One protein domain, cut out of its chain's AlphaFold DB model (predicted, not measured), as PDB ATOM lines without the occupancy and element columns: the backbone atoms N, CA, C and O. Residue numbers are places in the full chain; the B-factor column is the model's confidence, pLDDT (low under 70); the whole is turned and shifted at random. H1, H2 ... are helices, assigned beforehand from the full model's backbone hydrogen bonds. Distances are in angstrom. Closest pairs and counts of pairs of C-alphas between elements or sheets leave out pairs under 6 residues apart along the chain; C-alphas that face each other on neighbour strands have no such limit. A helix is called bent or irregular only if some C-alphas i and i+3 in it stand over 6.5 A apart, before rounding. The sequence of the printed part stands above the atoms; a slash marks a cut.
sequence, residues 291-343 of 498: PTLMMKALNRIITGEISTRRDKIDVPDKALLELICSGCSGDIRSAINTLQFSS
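This is residues 291 to 343 of the 498 residues of an uncharacterized protein of Micrurus paraensis (UniProt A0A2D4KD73). One long helix, H1, has a hairpin of two shorter helices, H2 and H3, packed on its first part, with the three helices crossed and their centres making a triangle. The other end of H1 and the link after it reach away from this small core, and residues 307 to 312 stick out there before the link folds back to H2. The printed part has 53 residues with three named helices, in the order H1, H2, H3 along the chain, and no named strand; the class is all helix. It is compact, with a radius of gyration of the C-alphas of 10.5 A, and elongated, with spans of 32 by 16 by 15 A along its three main axes.

H1 is the longest helix, residues 291 to 308, 18 residues from Pro 291 to Thr 308. Its first C-alpha, 291, is at (173.828, 70.441, 143.056) and its last, 308, is at (177.799, 83.110, 164.799); the two are 25.5 A apart. H3 has 12 residues, 332 to 343, and measures 16.3 A from C-alpha 332 to C-alpha 343, which is at (171.541, 70.870, 162.778). H2 has 10 residues, 318 to 327, from Lys 318 to Gly 327, and measures 14.2 A from first to last C-alpha; C-alpha 318 is at (180.338, 66.014, 153.314). Residues 309 to 317 link H1 to H2, and residues 328 to 331 link H2 to H3. None of the three helices is bent or irregular.

H1 touches both of the other helices, in each case with a part of its length alone. It touches H2 with residues 291 to 298 alone, and the closest C-alphas of the two are those of Pro 291 and Cys 325, 5.6 A apart. H1 and H2 have 7 pairs of C-alphas within 8 A, and their centres are 12.5 A apart. They run opposite ways at a steep tilt of 53 degrees. H1 touches H3 with residues 294 to 298 alone, and here the closest C-alphas are those of Met 294 and Ile 332, 6.5 A apart. H1 and H3 run the same way at a steep tilt of 43 degrees, with their centres 10.9 A apart. H2 and H3 form a helical hairpin across a tight link of 4 residues. They touch, with the C-alphas of Ile 324 and Ala 335 the closest, 6.2 A apart; H3 touches H2 with residues 335 to 339 alone. The two run opposite ways at a steep tilt of 43 degrees, and their centres are 10.8 A apart. The helix packing is mostly crossed: of the 3 pairs of helices that touch, 0 are at a shallow tilt. In H1, H2 and H3 every O i to N i+4 pair is within hydrogen-bond range.

The C-alphas farthest apart are those of Arg 310 and Ser 329, 32.1 A apart, the first in the link from H1 to H2 and the second in the link from H2 to H3. The first and last printed C-alphas, those of Pro 291 and Ser 343, are 19.9 A apart. The printed part runs from 291 to 343 without a cut. The link from H1 to H2, 9 residues, is short, and neither link is long. Residues 307 to 312, of which 307 and 308 belong to H1, stand free: no C-alpha 8 or more residues away along the chain is within 10 A of theirs. The mean pLDDT of the printed part is 81.1, and that of H1 and of H3 is 87, against 82 for H2. The model's confidence is low, under 70, at residues 309 to 316.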
ATOM      1  N   PRO A 291     173.305  70.950 141.784       88.94
ATOM      2  CA  PRO A 291     173.828  70.441 143.056       88.94
ATOM      3  C   PRO A 291     175.144  71.098 143.492       88.94
ATOM      4  O   PRO A 291     175.378  71.320 144.676       88.94
ATOM      5  N   THR A 292     176.000  71.479 142.539       90.19
ATOM      6  CA  THR A 292     177.272  72.167 142.816       90.19
ATOM      7  C   THR A 292     177.079  73.587 143.348       90.19
ATOM      8  O   THR A 292     177.855  74.033 144.195       90.19
ATOM      9  N   LEU A 293     176.056  74.305 142.876       90.69
ATOM     10  CA  LEU A 293     175.699  75.634 143.377       90.69
ATOM     11  C   LEU A 293     175.022  75.520 144.745       90.69
ATOM     12  O   LEU A 293     175.392  76.246 145.667       90.69
ATOM     13  N   MET A 294     174.112  74.556 144.903       90.94
ATOM     14  CA  MET A 294     173.457  74.256 146.178       90.94
ATOM     15  C   MET A 294     174.480  73.910 147.266       90.94
ATOM     16  O   MET A 294     174.480  74.523 148.329       90.94
ATOM     17  N   MET A 295     175.432  73.022 146.966       89.69
ATOM     18  CA  MET A 295     176.520  72.649 147.873       89.69
ATOM     19  C   MET A 295     177.336  73.867 148.324       89.69
ATOM     20  O   MET A 295     177.659  74.001 149.505       89.69
ATOM     21  N   LYS A 296     177.658  74.792 147.413       90.69
ATOM     22  CA  LYS A 296     178.356  76.040 147.768       90.69
ATOM     23  C   LYS A 296     177.526  76.907 148.716       90.69
ATOM     24  O   LYS A 296     178.075  77.448 149.673       90.69
ATOM     25  N   ALA A 297     176.221  77.013 148.476       90.94
ATOM     26  CA  ALA A 297     175.314  77.783 149.318       90.94
ATOM     27  C   ALA A 297     175.170  77.187 150.726       90.94
ATOM     28  O   ALA A 297     175.291  77.920 151.706       90.94
ATOM     29  N   LEU A 298     174.991  75.867 150.837       90.31
ATOM     30  CA  LEU A 298     174.903  75.174 152.127       90.31
ATOM     31  C   LEU A 298     176.209  75.303 152.922       90.31
ATOM     32  O   LEU A 298     176.170  75.637 154.104       90.31
ATOM     33  N   ASN A 299     177.368  75.142 152.273       89.88
ATOM     34  CA  ASN A 299     178.664  75.364 152.923       89.88
ATOM     35  C   ASN A 299     178.803  76.801 153.445       89.88
ATOM     36  O   ASN A 299     179.249  76.995 154.575       89.88
ATOM     37  N   ARG A 300     178.369  77.808 152.672       88.75
ATOM     38  CA  ARG A 300     178.360  79.208 153.126       88.75
ATOM     39  C   ARG A 300     177.505  79.385 154.384       88.75
ATOM     40  O   ARG A 300     177.969  79.995 155.345       88.75
ATOM     41  N   ILE A 301     176.293  78.828 154.401       89.31
ATOM     42  CA  ILE A 301     175.380  78.897 155.554       89.31
ATOM     43  C   ILE A 301     176.015  78.248 156.788       89.31
ATOM     44  O   ILE A 301     176.061  78.872 157.844       89.31
ATOM     45  N   ILE A 302     176.604  77.058 156.641       87.50
ATOM     46  CA  ILE A 302     177.295  76.350 157.732       87.50
ATOM     47  C   ILE A 302     178.451  77.178 158.281       87.50
ATOM     48  O   ILE A 302     178.551  77.360 159.491       87.50
ATOM     49  N   THR A 303     179.307  77.727 157.414       85.38
ATOM     50  CA  THR A 303     180.415  78.588 157.864       85.38
ATOM     51  C   THR A 303     179.910  79.835 158.595       85.38
ATOM     52  O   THR A 303     180.496  80.237 159.605       85.38
ATOM     53  N   GLY A 304     178.793  80.413 158.143       83.62
ATOM     54  CA  GLY A 304     178.140  81.537 158.808       83.62
ATOM     55  C   GLY A 304     177.585  81.168 160.186       83.62
ATOM     56  O   GLY A 304     177.729  81.947 161.128       83.62
ATOM     57  N   GLU A 305     176.991  79.985 160.331       83.56
ATOM     58  CA  GLU A 305     176.459  79.502 161.611       83.56
ATOM     59  C   GLU A 305     177.563  79.128 162.600       83.56
ATOM     60  O   GLU A 305     177.490  79.551 163.751       83.56
ATOM     61  N   ILE A 306     178.627  78.447 162.159       79.81
ATOM     62  CA  ILE A 306     179.811  78.155 162.991       79.81
ATOM     63  C   ILE A 306     180.438  79.455 163.520       79.81
ATOM     64  O   ILE A 306     180.878  79.520 164.665       79.81
ATOM     65  N   SER A 307     180.463  80.510 162.699       74.69
ATOM     66  CA  SER A 307     181.015  81.811 163.106       74.69
ATOM     67  C   SER A 307     180.116  82.557 164.100       74.69
ATOM     68  O   SER A 307     180.610  83.319 164.930       74.69
ATOM     69  N   THR A 308     178.797  82.364 164.010       73.88
ATOM     70  CA  THR A 308     177.799  83.110 164.799       73.88
ATOM     71  C   THR A 308     177.462  82.415 166.121       73.88
ATOM     72  O   THR A 308     177.293  83.076 167.147       73.88
ATOM     73  N   ARG A 309     177.367  81.081 166.126       67.31
ATOM     74  CA  ARG A 309     177.077  80.265 167.309       67.31
ATOM     75  C   ARG A 309     178.387  79.686 167.844       67.31
ATOM     76  O   ARG A 309     178.967  78.793 167.247       67.31
ATOM     77  N   ARG A 310     178.840  80.174 169.006       51.06
ATOM     78  CA  ARG A 310     180.016  79.636 169.729       51.06
ATOM     79  C   ARG A 310     179.809  78.217 170.284       51.06
ATOM     80  O   ARG A 310     180.762  77.634 170.795       51.06
ATOM     81  N   ASP A 311     178.597  77.673 170.199       50.09
ATOM     82  CA  ASP A 311     178.295  76.306 170.612       50.09
ATOM     83  C   ASP A 311     178.486  75.312 169.467       50.09
ATOM     84  O   ASP A 311     178.122  75.576 168.326       50.09
ATOM     85  N   LYS A 312     179.067  74.160 169.818       56.75
ATOM     86  CA  LYS A 312     179.455  73.041 168.945       56.75
ATOM     87  C   LYS A 312     178.304  72.573 168.042       56.75
ATOM     88  O   LYS A 312     177.609  71.616 168.379       56.75
ATOM     89  N   ILE A 313     178.131  73.214 166.891       55.59
ATOM     90  CA  ILE A 313     177.515  72.585 165.726       55.59
ATOM     91  C   ILE A 313     178.599  71.676 165.156       55.59
ATOM     92  O   ILE A 313     179.619  72.161 164.665       55.59
ATOM     93  N   ASP A 314     178.412  70.363 165.281       58.50
ATOM     94  CA  ASP A 314     179.286  69.406 164.612       58.50
ATOM     95  C   ASP A 314     179.186  69.657 163.106       58.50
ATOM     96  O   ASP A 314     178.089  69.700 162.546       58.50
ATOM     97  N   VAL A 315     180.336  69.892 162.466       61.78
ATOM     98  CA  VAL A 315     180.417  70.136 161.023       61.78
ATOM     99  C   VAL A 315     179.738  68.957 160.318       61.78
ATOM    100  O   VAL A 315     180.211  67.828 160.472       61.78
ATOM    101  N   PRO A 316     178.637  69.183 159.576       66.94
ATOM    102  CA  PRO A 316     177.958  68.118 158.853       66.94
ATOM    103  C   PRO A 316     178.944  67.410 157.924       66.94
ATOM    104  O   PRO A 316     179.689  68.070 157.196       66.94
ATOM    105  N   ASP A 317     178.961  66.075 157.951       73.12
ATOM    106  CA  ASP A 317     179.825  65.301 157.062       73.12
ATOM    107  C   ASP A 317     179.490  65.629 155.599       73.12
ATOM    108  O   ASP A 317     178.325  65.831 155.237       73.12
ATOM    109  N   LYS A 318     180.505  65.671 154.734       78.56
ATOM    110  CA  LYS A 318     180.338  66.014 153.314       78.56
ATOM    111  C   LYS A 318     179.328  65.080 152.631       78.56
ATOM    112  O   LYS A 318     178.567  65.527 151.777       78.56
ATOM    113  N   ALA A 319     179.271  63.822 153.072       79.75
ATOM    114  CA  ALA A 319     178.298  62.831 152.620       79.75
ATOM    115  C   ALA A 319     176.840  63.214 152.946       79.75
ATOM    116  O   ALA A 319     175.956  63.009 152.119       79.75
ATOM    117  N   LEU A 320     176.578  63.822 154.111       82.44
ATOM    118  CA  LEU A 320     175.238  64.293 154.479       82.44
ATOM    119  C   LEU A 320     174.805  65.468 153.595       82.44
ATOM    120  O   LEU A 320     173.656  65.531 153.172       82.44
ATOM    121  N   LEU A 321     175.723  66.383 153.275       84.81
ATOM    122  CA  LEU A 321     175.425  67.489 152.363       84.81
ATOM    123  C   LEU A 321     175.163  67.006 150.937       84.81
ATOM    124  O   LEU A 321     174.265  67.525 150.277       84.81
ATOM    125  N   GLU A 322     175.922  66.020 150.462       84.88
ATOM    126  CA  GLU A 322     175.690  65.410 149.150       84.88
ATOM    127  C   GLU A 322     174.316  64.723 149.105       84.88
ATOM    128  O   GLU A 322     173.587  64.918 148.133       84.88
ATOM    129  N   LEU A 323     173.917  64.043 150.188       83.75
ATOM    130  CA  LEU A 323     172.595  63.426 150.336       83.75
ATOM    131  C   LEU A 323     171.447  64.452 150.365       83.75
ATOM    132  O   LEU A 323     170.400  64.228 149.764       83.75
ATOM    133  N   ILE A 324     171.622  65.590 151.043       85.62
ATOM    134  CA  ILE A 324     170.613  66.665 151.051       85.62
ATOM    135  C   ILE A 324     170.487  67.279 149.651       85.62
ATOM    136  O   ILE A 324     169.375  67.508 149.174       85.62
ATOM    137  N   CYS A 325     171.614  67.522 148.976       86.12
ATOM    138  CA  CYS A 325     171.627  68.077 147.625       86.12
ATOM    139  C   CYS A 325     170.952  67.158 146.599       86.12
ATOM    140  O   CYS A 325     170.256  67.669 145.721       86.12
ATOM    141  N   SER A 326     171.146  65.838 146.690       80.81
ATOM    142  CA  SER A 326     170.435  64.885 145.830       80.81
ATOM    143  C   SER A 326     168.952  64.803 146.191       80.81
ATOM    144  O   SER A 326     168.113  64.876 145.301       80.81
ATOM    145  N   GLY A 327     168.614  64.757 147.483       75.50
ATOM    146  CA  GLY A 327     167.230  64.626 147.942       75.50
ATOM    147  C   GLY A 327     166.328  65.821 147.609       75.50
ATOM    148  O   GLY A 327     165.138  65.640 147.383       75.50
ATOM    149  N   CYS A 328     166.849  67.046 147.544       78.62
ATOM    150  CA  CYS A 328     166.003  68.236 147.371       78.62
ATOM    151  C   CYS A 328     165.599  68.536 145.915       78.62
ATOM    152  O   CYS A 328     164.947  69.555 145.680       78.62
ATOM    153  N   SER A 329     166.007  67.707 144.944       79.56
ATOM    154  CA  SER A 329     165.693  67.827 143.505       79.56
ATOM    155  C   SER A 329     165.851  69.259 142.946       79.56
ATOM    156  O   SER A 329     165.085  69.712 142.095       79.56
ATOM    157  N   GLY A 330     166.846  70.007 143.440       83.44
ATOM    158  CA  GLY A 330     167.133  71.380 143.007       83.44
ATOM    159  C   GLY A 330     166.322  72.500 143.683       83.44
ATOM    160  O   GLY A 330     166.391  73.638 143.214       83.44
ATOM    161  N   ASP A 331     165.598  72.227 144.773       89.00
ATOM    162  CA  ASP A 331     164.955  73.246 145.622       89.00
ATOM    163  C   ASP A 331     165.898  73.694 146.755       89.00
ATOM    164  O   ASP A 331     166.174  72.943 147.696       89.00
ATOM    165  N   ILE A 332     166.382  74.941 146.692       91.31
ATOM    166  CA  ILE A 332     167.305  75.475 147.705       91.31
ATOM    167  C   ILE A 332     166.611  75.743 149.047       91.31
ATOM    168  O   ILE A 332     167.235  75.598 150.095       91.31
ATOM    169  N   ARG A 333     165.322  76.100 149.050       90.81
ATOM    170  CA  ARG A 333     164.580  76.398 150.282       90.81
ATOM    171  C   ARG A 333     164.379  75.124 151.093       90.81
ATOM    172  O   ARG A 333     164.640  75.120 152.294       90.81
ATOM    173  N   SER A 334     163.977  74.040 150.429       89.06
ATOM    174  CA  SER A 334     163.886  72.717 151.055       89.06
ATOM    175  C   SER A 334     165.242  72.260 151.592       89.06
ATOM    176  O   SER A 334     165.310  71.841 152.743       89.06
ATOM    177  N   ALA A 335     166.326  72.438 150.828       90.25
ATOM    178  CA  ALA A 335     167.671  72.068 151.274       90.25
ATOM    179  C   ALA A 335     168.116  72.822 152.536       90.25
ATOM    180  O   ALA A 335     168.665  72.216 153.458       90.25
ATOM    181  N   ILE A 336     167.847  74.129 152.614       90.56
ATOM    182  CA  ILE A 336     168.167  74.946 153.793       90.56
ATOM    183  C   ILE A 336     167.346  74.499 155.007       90.56
ATOM    184  O   ILE A 336     167.907  74.354 156.091       90.56
ATOM    185  N   ASN A 337     166.050  74.234 154.833       90.31
ATOM    186  CA  ASN A 337     165.185  73.768 155.920       90.31
ATOM    187  C   ASN A 337     165.607  72.384 156.435       90.31
ATOM    188  O   ASN A 337     165.704  72.186 157.647       90.31
ATOM    189  N   THR A 338     165.916  71.443 155.539       88.06
ATOM    190  CA  THR A 338     166.434  70.117 155.909       88.06
ATOM    191  C   THR A 338     167.767  70.226 156.642       88.06
ATOM    192  O   THR A 338     167.991  69.519 157.628       88.06
ATOM    193  N   LEU A 339     168.650  71.128 156.204       87.31
ATOM    194  CA  LEU A 339     169.916  71.377 156.881       87.31
ATOM    195  C   LEU A 339     169.692  71.962 158.282       87.31
ATOM    196  O   LEU A 339     170.238  71.429 159.246       87.31
ATOM    197  N   GLN A 340     168.849  72.991 158.410       86.19
ATOM    198  CA  GLN A 340     168.499  73.584 159.700       86.19
ATOM    199  C   GLN A 340     167.934  72.525 160.653       86.19
ATOM    200  O   GLN A 340     168.369  72.433 161.799       86.19
ATOM    201  N   PHE A 341     167.014  71.683 160.178       83.38
ATOM    202  CA  PHE A 341     166.437  70.598 160.971       83.38
ATOM    203  C   PHE A 341     167.485  69.557 161.387       83.38
ATOM    204  O   PHE A 341     167.510  69.114 162.534       83.38
ATOM    205  N   SER A 342     168.404  69.207 160.485       80.50
ATOM    206  CA  SER A 342     169.505  68.279 160.779       80.50
ATOM    207  C   SER A 342     170.464  68.842 161.831       80.50
ATOM    208  O   SER A 342     170.956  68.093 162.676       80.50
ATOM    209  N   SER A 343     170.693  70.157 161.816       76.38
ATOM    210  CA  SER A 343     171.541  70.870 162.778       76.38
ATOM    211  C   SER A 343     170.872  71.127 164.133       76.38
ATOM    212  O   SER A 343     171.572  71.436 165.094       76.38
TER     213      SER A 343